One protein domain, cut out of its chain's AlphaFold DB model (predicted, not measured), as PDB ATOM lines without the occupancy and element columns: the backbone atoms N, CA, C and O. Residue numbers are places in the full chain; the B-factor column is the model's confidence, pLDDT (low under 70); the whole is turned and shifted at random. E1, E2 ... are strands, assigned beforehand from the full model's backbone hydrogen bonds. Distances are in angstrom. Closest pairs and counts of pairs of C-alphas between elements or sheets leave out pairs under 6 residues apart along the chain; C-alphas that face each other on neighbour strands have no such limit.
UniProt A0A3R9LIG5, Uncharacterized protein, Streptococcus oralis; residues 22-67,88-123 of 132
ATOM      1  N   SER A  22     174.091 173.247 188.149       95.62
ATOM      2  CA  SER A  22     175.355 173.281 188.896       95.62
ATOM      3  C   SER A  22     176.545 173.089 187.957       95.62
ATOM      4  O   SER A  22     176.544 172.188 187.123       95.62
ATOM      5  N   PHE A  23     177.590 173.889 188.158       95.00
ATOM      6  CA  PHE A  23     178.816 173.893 187.369       95.00
ATOM      7  C   PHE A  23     180.049 173.775 188.268       95.00
ATOM      8  O   PHE A  23     180.078 174.301 189.382       95.00
ATOM      9  N   THR A  24     181.080 173.108 187.752       97.25
ATOM     10  CA  THR A  24     182.462 173.183 188.249       97.25
ATOM     11  C   THR A  24     183.319 173.663 187.088       97.25
ATOM     12  O   THR A  24     183.405 172.977 186.072       97.25
ATOM     13  N   LEU A  25     183.876 174.867 187.203       96.88
ATOM     14  CA  LEU A  25     184.592 175.550 186.125       96.88
ATOM     15  C   LEU A  25     186.013 175.885 186.571       96.88
ATOM     16  O   LEU A  25     186.207 176.345 187.694       96.88
ATOM     17  N   ILE A  26     186.992 175.747 185.676       97.94
ATOM     18  CA  ILE A  26     188.317 176.344 185.882       97.94
ATOM     19  C   ILE A  26     188.295 177.743 185.281       97.94
ATOM     20  O   ILE A  26     188.053 177.904 184.090       97.94
ATOM     21  N   VAL A  27     188.524 178.769 186.090       97.81
ATOM     22  CA  VAL A  27     188.368 180.170 185.692       97.81
ATOM     23  C   VAL A  27     189.611 180.990 186.013       97.81
ATOM     24  O   VAL A  27     190.316 180.730 186.986       97.81
ATOM     25  N   GLN A  28     189.867 182.014 185.206       97.06
ATOM     26  CA  GLN A  28     190.897 183.017 185.448       97.06
ATOM     27  C   GLN A  28     190.243 184.369 185.728       97.06
ATOM     28  O   GLN A  28     189.278 184.758 185.066       97.06
ATOM     29  N   TYR A  29     190.785 185.105 186.694       96.88
ATOM     30  CA  TYR A  29     190.395 186.488 186.932       96.88
ATOM     31  C   TYR A  29     191.238 187.433 186.060       96.88
ATOM     32  O   TYR A  29     192.454 187.460 186.203       96.88
ATOM     33  N   PRO A  30     190.642 188.244 185.174       95.00
ATOM     34  CA  PRO A  30     191.392 189.135 184.288       95.00
ATOM     35  C   PRO A  30     191.862 190.444 184.952       95.00
ATOM     36  O   PRO A  30     192.396 191.307 184.262       95.00
ATOM     37  N   GLY A  31     191.653 190.643 186.261       94.19
ATOM     38  CA  GLY A  31     192.035 191.889 186.948       94.19
ATOM     39  C   GLY A  31     191.009 193.027 186.857       94.19
ATOM     40  O   GLY A  31     191.335 194.175 187.148       94.19
ATOM     41  N   THR A  32     189.774 192.745 186.437       94.31
ATOM     42  CA  THR A  32     188.710 193.756 186.298       94.31
ATOM     43  C   THR A  32     188.061 194.114 187.631       94.31
ATOM     44  O   THR A  32     187.692 193.220 188.384       94.31
ATOM     45  N   ILE A  33     187.793 195.400 187.870       94.50
ATOM     46  CA  ILE A  33     187.188 195.882 189.122       94.50
ATOM     47  C   ILE A  33     185.796 195.245 189.346       94.50
ATOM     48  O   ILE A  33     184.911 195.427 188.504       94.50
ATOM     49  N   PRO A  34     185.565 194.543 190.475       96.06
ATOM     50  CA  PRO A  34     184.257 193.984 190.811       96.06
ATOM     51  C   PRO A  34     183.205 195.067 191.056       96.06
ATOM     52  O   PRO A  34     183.489 196.107 191.654       96.06
ATOM     53  N   VAL A  35     181.966 194.797 190.653       96.19
ATOM     54  CA  VAL A  35     180.838 195.738 190.767       96.19
ATOM     55  C   VAL A  35     179.870 195.253 191.840       96.19
ATOM     56  O   VAL A  35     179.614 194.057 191.933       96.19
ATOM     57  N   GLN A  36     179.301 196.153 192.642       96.31
ATOM     58  CA  GLN A  36     178.280 195.774 193.624       96.31
ATOM     59  C   GLN A  36     177.081 195.098 192.950       96.31
ATOM     60  O   GLN A  36     176.586 195.554 191.915       96.31
ATOM     61  N   TYR A  37     176.612 194.006 193.548       95.38
ATOM     62  CA  TYR A  37     175.438 193.293 193.074       95.38
ATOM     63  C   TYR A  37     174.175 193.806 193.760       95.38
ATOM     64  O   TYR A  37     174.078 193.823 194.984       95.38
ATOM     65  N   PHE A  38     173.182 194.172 192.951       93.44
ATOM     66  CA  PHE A  38     171.865 194.594 193.416       93.44
ATOM     67  C   PHE A  38     170.825 193.570 192.943       93.44
ATOM     68  O   PHE A  38     170.527 193.528 191.735       93.44
ATOM     69  N   PRO A  39     170.294 192.716 193.838       90.25
ATOM     70  CA  PRO A  39     169.360 191.663 193.461       90.25
ATOM     71  C   PRO A  39     168.078 192.249 192.874       90.25
ATOM     72  O   PRO A  39     167.678 193.374 193.178       90.25
ATOM     73  N   LYS A  40     167.425 191.477 192.002       90.81
ATOM     74  CA  LYS A  40     166.103 191.840 191.480       90.81
ATOM     75  C   LYS A  40     165.072 191.717 192.599       90.81
ATOM     76  O   LYS A  40     165.076 190.721 193.317       90.81
ATOM     77  N   LEU A  41     164.173 192.691 192.705       89.88
ATOM     78  CA  LEU A  41     163.059 192.624 193.645       89.88
ATOM     79  C   LEU A  41     162.053 191.564 193.192       89.88
ATOM     80  O   LEU A  41     161.773 191.425 191.996       89.88
ATOM     81  N   LYS A  42     161.517 190.819 194.158       88.62
ATOM     82  CA  LYS A  42     160.570 189.727 193.932       88.62
ATOM     83  C   LYS A  42     159.221 190.035 194.570       88.62
ATOM     84  O   LYS A  42     159.166 190.547 195.683       88.62
ATOM     85  N   ASN A  43     158.151 189.708 193.857       86.69
ATOM     86  CA  ASN A  43     156.802 189.646 194.407       86.69
ATOM     87  C   ASN A  43     156.665 188.416 195.330       86.69
ATOM     88  O   ASN A  43     157.473 187.487 195.228       86.69
ATOM     89  N   PRO A  44     155.621 188.347 196.176       87.50
ATOM     90  CA  PRO A  44     155.367 187.181 197.031       87.50
ATOM     91  C   PRO A  44     155.209 185.854 196.272       87.50
ATOM     92  O   PRO A  44     155.456 184.793 196.832       87.50
ATOM     93  N   ASP A  45     154.817 185.906 194.997       84.56
ATOM     94  CA  ASP A  45     154.686 184.744 194.110       84.56
ATOM     95  C   ASP A  45     156.013 184.315 193.442       84.56
ATOM     96  O   ASP A  45     156.030 183.387 192.636       84.56
ATOM     97  N   GLY A  46     157.131 184.992 193.745       78.06
ATOM     98  CA  GLY A  46     158.460 184.717 193.186       78.06
ATOM     99  C   GLY A  46     158.742 185.361 191.818       78.06
ATOM    100  O   GLY A  46     159.882 185.306 191.325       78.06
ATOM    101  N   SER A  47     157.753 186.019 191.207       83.94
ATOM    102  CA  SER A  47     157.942 186.801 189.980       83.94
ATOM    103  C   SER A  47     158.755 188.076 190.249       83.94
ATOM    104  O   SER A  47     158.870 188.533 191.384       83.94
ATOM    105  N   ASN A  48     159.383 188.648 189.217       89.69
ATOM    106  CA  ASN A  48     160.117 189.908 189.385       89.69
ATOM    107  C   ASN A  48     159.137 191.082 189.510       89.69
ATOM    108  O   ASN A  48     158.193 191.172 188.727       89.69
ATOM    109  N   VAL A  49     159.421 192.026 190.407       90.38
ATOM    110  CA  VAL A  49     158.745 193.329 190.414       90.38
ATOM    111  C   VAL A  49     159.165 194.082 189.151       90.38
ATOM    112  O   VAL A  49     160.357 194.305 188.928       90.38
ATOM    113  N   ILE A  50     158.205 194.443 188.300       89.69
ATOM    114  CA  ILE A  50     158.459 195.169 187.049       89.69
ATOM    115  C   ILE A  50     158.244 196.663 187.283       89.69
ATOM    116  O   ILE A  50     157.216 197.072 187.817       89.69
ATOM    117  N   GLY A  51     159.236 197.468 186.908       86.00
ATOM    118  CA  GLY A  51     159.192 198.920 187.013       86.00
ATOM    119  C   GLY A  51     158.366 199.565 185.904       86.00
ATOM    120  O   GLY A  51     157.968 198.924 184.933       86.00
ATOM    121  N   ALA A  52     158.150 200.875 186.028       87.38
ATOM    122  CA  ALA A  52     157.437 201.668 185.024       87.38
ATOM    123  C   ALA A  52     158.128 201.676 183.643       87.38
ATOM    124  O   ALA A  52     157.482 201.934 182.634       87.38
ATOM    125  N   ASP A  53     159.426 201.367 183.591       85.75
ATOM    126  CA  ASP A  53     160.226 201.227 182.370       85.75
ATOM    127  C   ASP A  53     160.095 199.844 181.702       85.75
ATOM    128  O   ASP A  53     160.761 199.566 180.702       85.75
ATOM    129  N   GLY A  54     159.272 198.952 182.264       85.62
ATOM    130  CA  GLY A  54     159.092 197.582 181.790       85.62
ATOM    131  C   GLY A  54     160.246 196.639 182.146       85.62
ATOM    132  O   GLY A  54     160.266 195.501 181.674       85.62
ATOM    133  N   ARG A  55     161.213 197.066 182.972       83.50
ATOM    134  CA  ARG A  55     162.357 196.238 183.387       83.50
ATOM    135  C   ARG A  55     162.206 195.769 184.836       83.50
ATOM    136  O   ARG A  55     161.539 196.422 185.636       83.50
ATOM    137  N   PRO A  56     162.827 194.638 185.220       88.38
ATOM    138  CA  PRO A  56     162.858 194.216 186.615       88.38
ATOM    139  C   PRO A  56     163.518 195.271 187.509       88.38
ATOM    140  O   PRO A  56     164.675 195.635 187.278       88.38
ATOM    141  N   GLN A  57     162.811 195.710 188.548       90.50
ATOM    142  CA  GLN A  57     163.377 196.580 189.574       90.50
ATOM    143  C   GLN A  57     164.439 195.836 190.387       90.50
ATOM    144  O   GLN A  57     164.389 194.613 190.558       90.50
ATOM    145  N   ARG A  58     165.417 196.587 190.895       89.69
ATOM    146  CA  ARG A  58     166.504 196.074 191.733       89.69
ATOM    147  C   ARG A  58     166.469 196.723 193.109       89.69
ATOM    148  O   ARG A  58     165.996 197.849 193.245       89.69
ATOM    149  N   SER A  59     166.967 195.996 194.104       90.19
ATOM    150  CA  SER A  59     167.189 196.516 195.453       90.19
ATOM    151  C   SER A  59     168.122 197.729 195.419       90.19
ATOM    152  O   SER A  59     169.033 197.777 194.593       90.19
ATOM    153  N   GLN A  60     167.914 198.688 196.323       89.75
ATOM    154  CA  GLN A  60     168.885 199.761 196.579       89.75
ATOM    155  C   GLN A  60     170.003 199.308 197.524       89.75
ATOM    156  O   GLN A  60     171.076 199.904 197.545       89.75
ATOM    157  N   GLU A  61     169.771 198.236 198.282       90.31
ATOM    158  CA  GLU A  61     170.770 197.636 199.158       90.31
ATOM    159  C   GLU A  61     171.599 196.604 198.377       90.31
ATOM    160  O   GLU A  61     171.017 195.684 197.781       90.31
ATOM    161  N   PRO A  62     172.938 196.738 198.352       91.06
ATOM    162  CA  PRO A  62     173.806 195.783 197.682       91.06
ATOM    163  C   PRO A  62     173.882 194.476 198.478       91.06
ATOM    164  O   PRO A  62     174.045 194.483 199.696       91.06
ATOM    165  N   GLN A  63     173.821 193.346 197.777       91.12
ATOM    166  CA  GLN A  63     173.943 192.004 198.354       91.12
ATOM    167  C   GLN A  63     175.031 191.223 197.616       91.12
ATOM    168  O   GLN A  63     174.751 190.312 196.841       91.12
ATOM    169  N   GLY A  64     176.282 191.629 197.828       94.94
ATOM    170  CA  GLY A  64     177.455 190.968 197.261       94.94
ATOM    171  C   GLY A  64     178.116 191.724 196.109       94.94
ATOM    172  O   GLY A  64     177.897 192.921 195.893       94.94
ATOM    173  N   TRP A  65     178.966 191.012 195.374       97.38
ATOM    174  CA  TRP A  65     179.863 191.558 194.362       97.38
ATOM    175  C   TRP A  65     179.866 190.689 193.112       97.38
ATOM    176  O   TRP A  65     180.101 189.487 193.155       97.38
ATOM    177  N   THR A  66     179.627 191.322 191.970       97.25
ATOM    178  CA  THR A  66     179.733 190.699 190.658       97.25
ATOM    179  C   THR A  66     181.170 190.772 190.162       97.25
ATOM    180  O   THR A  66     181.717 191.862 189.983       97.25
ATOM    181  N   TYR A  67     181.747 189.609 189.881       98.06
ATOM    182  CA  TYR A  67     183.046 189.457 189.240       98.06
ATOM    183  C   TYR A  67     182.853 189.010 187.792       98.06
ATOM    184  O   TYR A  67     181.938 188.246 187.472       98.06
ATOM    185  N   LEU A  88     191.398 188.237 194.226       94.81
ATOM    186  CA  LEU A  88     191.785 187.262 193.214       94.81
ATOM    187  C   LEU A  88     193.024 187.775 192.479       94.81
ATOM    188  O   LEU A  88     193.035 188.873 191.927       94.81
ATOM    189  N   SER A  89     194.059 186.946 192.413       94.12
ATOM    190  CA  SER A  89     195.233 187.186 191.576       94.12
ATOM    191  C   SER A  89     194.945 186.862 190.103       94.12
ATOM    192  O   SER A  89     194.460 185.758 189.825       94.12
ATOM    193  N   PRO A  90     195.309 187.746 189.150       92.38
ATOM    194  CA  PRO A  90     195.251 187.441 187.719       92.38
ATOM    195  C   PRO A  90     196.218 186.348 187.250       92.38
ATOM    196  O   PRO A  90     196.022 185.748 186.192       92.38
ATOM    197  N   GLY A  91     197.261 186.075 188.041       90.12
ATOM    198  CA  GLY A  91     198.272 185.052 187.773       90.12
ATOM    199  C   GLY A  91     197.894 183.650 188.254       90.12
ATOM    200  O   GLY A  91     198.773 182.800 188.350       90.12
ATOM    201  N   ALA A  92     196.627 183.394 188.587       94.19
ATOM    202  CA  ALA A  92     196.163 182.095 189.063       94.19
ATOM    203  C   ALA A  92     194.891 181.632 188.337       94.19
ATOM    204  O   ALA A  92     194.070 182.439 187.896       94.19
ATOM    205  N   LEU A  93     194.743 180.312 188.243       96.00
ATOM    206  CA  LEU A  93     193.506 179.630 187.889       96.00
ATOM    207  C   LEU A  93     192.794 179.195 189.164       96.00
ATOM    208  O   LEU A  93     193.424 178.715 190.109       96.00
ATOM    209  N   TYR A  94     191.475 179.301 189.152       97.50
ATOM    210  CA  TYR A  94     190.611 178.927 190.257       97.50
ATOM    211  C   TYR A  94     189.633 177.854 189.807       97.50
ATOM    212  O   TYR A  94     189.076 177.949 188.716       97.50
ATOM    213  N   GLU A  95     189.390 176.862 190.652       97.81
ATOM    214  CA  GLU A  95     188.213 176.014 190.528       97.81
ATOM    215  C   GLU A  95     187.039 176.735 191.189       97.81
ATOM    216  O   GLU A  95     187.106 177.095 192.364       97.81
ATOM    217  N   LEU A  96     185.982 176.981 190.418       97.69
ATOM    218  CA  LEU A  96     184.752 177.627 190.854       97.69
ATOM    219  C   LEU A  96     183.608 176.619 190.806       97.69
ATOM    220  O   LEU A  96     183.249 176.126 189.736       97.69
ATOM    221  N   GLN A  97     182.996 176.375 191.960       97.62
ATOM    222  CA  GLN A  97     181.802 175.553 192.101       97.62
ATOM    223  C   GLN A  97     180.609 176.462 192.389       97.62
ATOM    224  O   GLN A  97     180.563 177.134 193.423       97.62
ATOM    225  N   ALA A  98     179.638 176.508 191.481       96.31
ATOM    226  CA  ALA A  98     178.477 177.383 191.614       96.31
ATOM    227  C   ALA A  98     177.276 176.867 190.819       96.31
ATOM    228  O   ALA A  98     177.426 176.026 189.937       96.31
ATOM    229  N   SER A  99     176.086 177.389 191.109       95.81
ATOM    230  CA  SER A  99     174.886 177.149 190.307       95.81
ATOM    231  C   SER A  99     174.418 178.428 189.617       95.81
ATOM    232  O   SER A  99     174.606 179.535 190.128       95.81
ATOM    233  N   GLY A 100     173.845 178.281 188.427       95.19
ATOM    234  CA  GLY A 100     173.440 179.408 187.598       95.19
ATOM    235  C   GLY A 100     172.927 178.990 186.227       95.19
ATOM    236  O   GLY A 100     172.283 177.955 186.077       95.19
ATOM    237  N   TYR A 101     173.221 179.815 185.230       94.69
ATOM    238  CA  TYR A 101     172.722 179.689 183.866       94.69
ATOM    239  C   TYR A 101     173.874 179.767 182.870       94.69
ATOM    240  O   TYR A 101     174.712 180.667 182.960       94.69
ATOM    241  N   HIS A 102     173.876 178.864 181.893       93.75
ATOM    242  CA  HIS A 102     174.781 178.906 180.753       93.75
ATOM    243  C   HIS A 102     174.026 179.396 179.513       93.75
ATOM    244  O   HIS A 102     173.069 178.779 179.050       93.75
ATOM    245  N   PHE A 103     174.468 180.517 178.956       92.69
ATOM    246  CA  PHE A 103     173.948 181.086 177.720       92.69
ATOM    247  C   PHE A 103     174.869 180.684 176.570       92.69
ATOM    248  O   PHE A 103     175.732 181.454 176.152       92.69
ATOM    249  N   SER A 104     174.687 179.467 176.050       87.69
ATOM    250  CA  SER A 104     175.613 178.879 175.069       87.69
ATOM    251  C   SER A 104     175.770 179.713 173.795       87.69
ATOM    252  O   SER A 104     176.856 179.767 173.235       87.69
ATOM    253  N   ARG A 105     174.711 180.407 173.349       90.50
ATOM    254  CA  ARG A 105     174.773 181.302 172.176       90.50
ATOM    255  C   ARG A 105     175.648 182.535 172.406       90.50
ATOM    256  O   ARG A 105     176.242 183.036 171.461       90.50
ATOM    257  N   ASP A 106     175.719 182.993 173.652       90.62
ATOM    258  CA  ASP A 106     176.453 184.195 174.044       90.62
ATOM    259  C   ASP A 106     177.837 183.864 174.618       90.62
ATOM    260  O   ASP A 106     178.528 184.773 175.085       90.62
ATOM    261  N   HIS A 107     178.234 182.582 174.624       93.62
ATOM    262  CA  HIS A 107     179.496 182.114 175.206       93.62
ATOM    263  C   HIS A 107     179.700 182.659 176.629       93.62
ATOM    264  O   HIS A 107     180.729 183.259 176.964       93.62
ATOM    265  N   SER A 108     178.652 182.557 177.459       96.31
ATOM    266  CA  SER A 108     178.659 183.173 178.786       96.31
ATOM    267  C   SER A 108     177.878 182.413 179.852       96.31
ATOM    268  O   SER A 108     176.883 181.749 179.579       96.31
ATOM    269  N   TYR A 109     178.322 182.571 181.095       96.81
ATOM    270  CA  TYR A 109     177.706 182.026 182.297       96.81
ATOM    271  C   TYR A 109     177.271 183.170 183.212       96.81
ATOM    272  O   TYR A 109     177.988 184.162 183.373       96.81
ATOM    273  N   TYR A 110     176.116 183.011 183.848       96.62
ATOM    274  CA  TYR A 110     175.691 183.826 184.982       96.62
ATOM    275  C   TYR A 110     175.478 182.916 186.187       96.62
ATOM    276  O   TYR A 110     174.550 182.110 186.192       96.62
ATOM    277  N   LEU A 111     176.342 183.043 187.189       96.88
ATOM    278  CA  LEU A 111     176.389 182.193 188.374       96.88
ATOM    279  C   LEU A 111     176.051 183.041 189.600       96.88
ATOM    280  O   LEU A 111     176.737 184.020 189.884       96.88
ATOM    281  N   ASP A 112     174.979 182.700 190.304       94.81
ATOM    282  CA  ASP A 112     174.453 183.486 191.428       94.81
ATOM    283  C   ASP A 112     174.344 182.693 192.737       94.81
ATOM    284  O   ASP A 112     173.969 183.255 193.760       94.81
ATOM    285  N   GLU A 113     174.715 181.412 192.722       94.81
ATOM    286  CA  GLU A 113     174.804 180.563 193.911       94.81
ATOM    287  C   GLU A 113     176.184 179.907 193.987       94.81
ATOM    288  O   GLU A 113     176.390 178.798 193.491       94.81
ATOM    289  N   VAL A 114     177.152 180.599 194.588       96.56
ATOM    290  CA  VAL A 114     178.510 180.073 194.775       96.56
ATOM    291  C   VAL A 114     178.536 179.080 195.936       96.56
ATOM    292  O   VAL A 114     178.083 179.387 197.035       96.56
ATOM    293  N   LYS A 115     179.092 177.891 195.691       96.00
ATOM    294  CA  LYS A 115     179.359 176.862 196.709       96.00
ATOM    295  C   LYS A 115     180.796 176.931 197.221       96.00
ATOM    296  O   LYS A 115     181.034 176.680 198.397       96.00
ATOM    297  N   GLY A 116     181.746 177.273 196.351       94.81
ATOM    298  CA  GLY A 116     183.150 177.398 196.727       94.81
ATOM    299  C   GLY A 116     184.033 177.889 195.588       94.81
ATOM    300  O   GLY A 116     183.696 177.748 194.410       94.81
ATOM    301  N   ILE A 117     185.170 178.469 195.960       96.62
ATOM    302  CA  ILE A 117     186.253 178.829 195.050       96.62
ATOM    303  C   ILE A 117     187.594 178.488 195.702       96.62
ATOM    304  O   ILE A 117     187.816 178.801 196.873       96.62
ATOM    305  N   SER A 118     188.491 177.849 194.957       95.56
ATOM    306  CA  SER A 118     189.834 177.488 195.423       95.56
ATOM    307  C   SER A 118     190.869 177.669 194.322       95.56
ATOM    308  O   SER A 118     190.550 177.558 193.141       95.56
ATOM    309  N   VAL A 119     192.125 177.933 194.687       95.56
ATOM    310  CA  VAL A 119     193.226 178.011 193.714       95.56
ATOM    311  C   VAL A 119     193.467 176.618 193.128       95.56
ATOM    312  O   VAL A 119     193.821 175.697 193.856       95.56
ATOM    313  N   ALA A 120     193.288 176.478 191.816       93.31
ATOM    314  CA  ALA A 120     193.591 175.255 191.077       93.31
ATOM    315  C   ALA A 120     195.047 175.244 190.585       93.31
ATOM    316  O   ALA A 120     195.706 174.207 190.591       93.31
ATOM    317  N   HIS A 121     195.566 176.404 190.167       91.94
ATOM    318  CA  HIS A 121     196.948 176.551 189.711       91.94
ATOM    319  C   HIS A 121     197.435 177.994 189.881       91.94
ATOM    320  O   HIS A 121     196.660 178.927 189.698       91.94
ATOM    321  N   ASN A 122     198.717 178.204 190.185       91.88
ATOM    322  CA  ASN A 122     199.306 179.538 190.315       91.88
ATOM    323  C   ASN A 122     200.545 179.672 189.418       91.88
ATOM    324  O   ASN A 122     201.560 179.023 189.659       91.88
ATOM    325  N   PHE A 123     200.471 180.549 188.415       85.06
ATOM    326  CA  PHE A 123     201.535 180.773 187.435       85.06
ATOM    327  C   PHE A 123     202.695 181.619 187.975       85.06
ATOM    328  O   PHE A 123     203.780 181.602 187.400       85.06
TER     329      PHE A 123
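What this domain is: This is residues 22 to 67 and 88 to 123 of the 132 residues of an uncharacterized protein of Streptococcus oralis (UniProt A0A3R9LIG5). A twisted sheet of three strands, E1, E3 and E4, makes one end of the domain, and a long loop, residues 29 to 64, reaches away from it and back and makes the length. E3 and E4 form a hairpin that bends sharply, its tip, residues 103 to 108, standing free; E2 pairs briefly with residues 35 to 36 of the loop. The 82 printed residues hold four named strands, E1 to E4 along the chain, and no named helix; the sheet's order is E1, E3, E4, all antiparallel. The class is all strand, though under half of the residues, 37, are in named elements; the whole is loose, with a radius of gyration of the C-alphas of 15.5 A and spans of 49 by 24 by 24 A.

How they stand to each other: Start at E3, residues 92 to 103, the inner strand. Beside it E1, residues 22 to 28, is antiparallel at 137 degrees; C-alphas 22 and 99 face each other at 4.1 A, and N 25 and O 96 are within hydrogen-bond range at 2.9 A. E4, residues 108 to 122, is antiparallel to E3 at 165 degrees, with N 101 and O 110 at 2.8 A. E3 bends by 99 degrees at residue 100, E4 by 117 degrees at residue 113. E2, residues 65 to 67, pairs with no named strand and is apart from E1, E3 and E4.

Where its parts are: Find C-alpha 22 at (175.355, 173.281, 188.896); E1 runs 18.7 A from there. E3 spans 25.0 A, E4 23.9 A, ending at C-alpha 122, (199.306, 179.538, 190.315), and E2 6.4 A.

The domain as a whole: The C-alphas farthest apart, of Ala 52 and Phe 123, are 48.9 A apart. Residues 68 to 87 are cut out, with 9.8 A from C-alpha 67 to C-alpha 88. The link from E1 to E2 is long, that from E3 to E4 tight. No printed residue is under 70 in pLDDT.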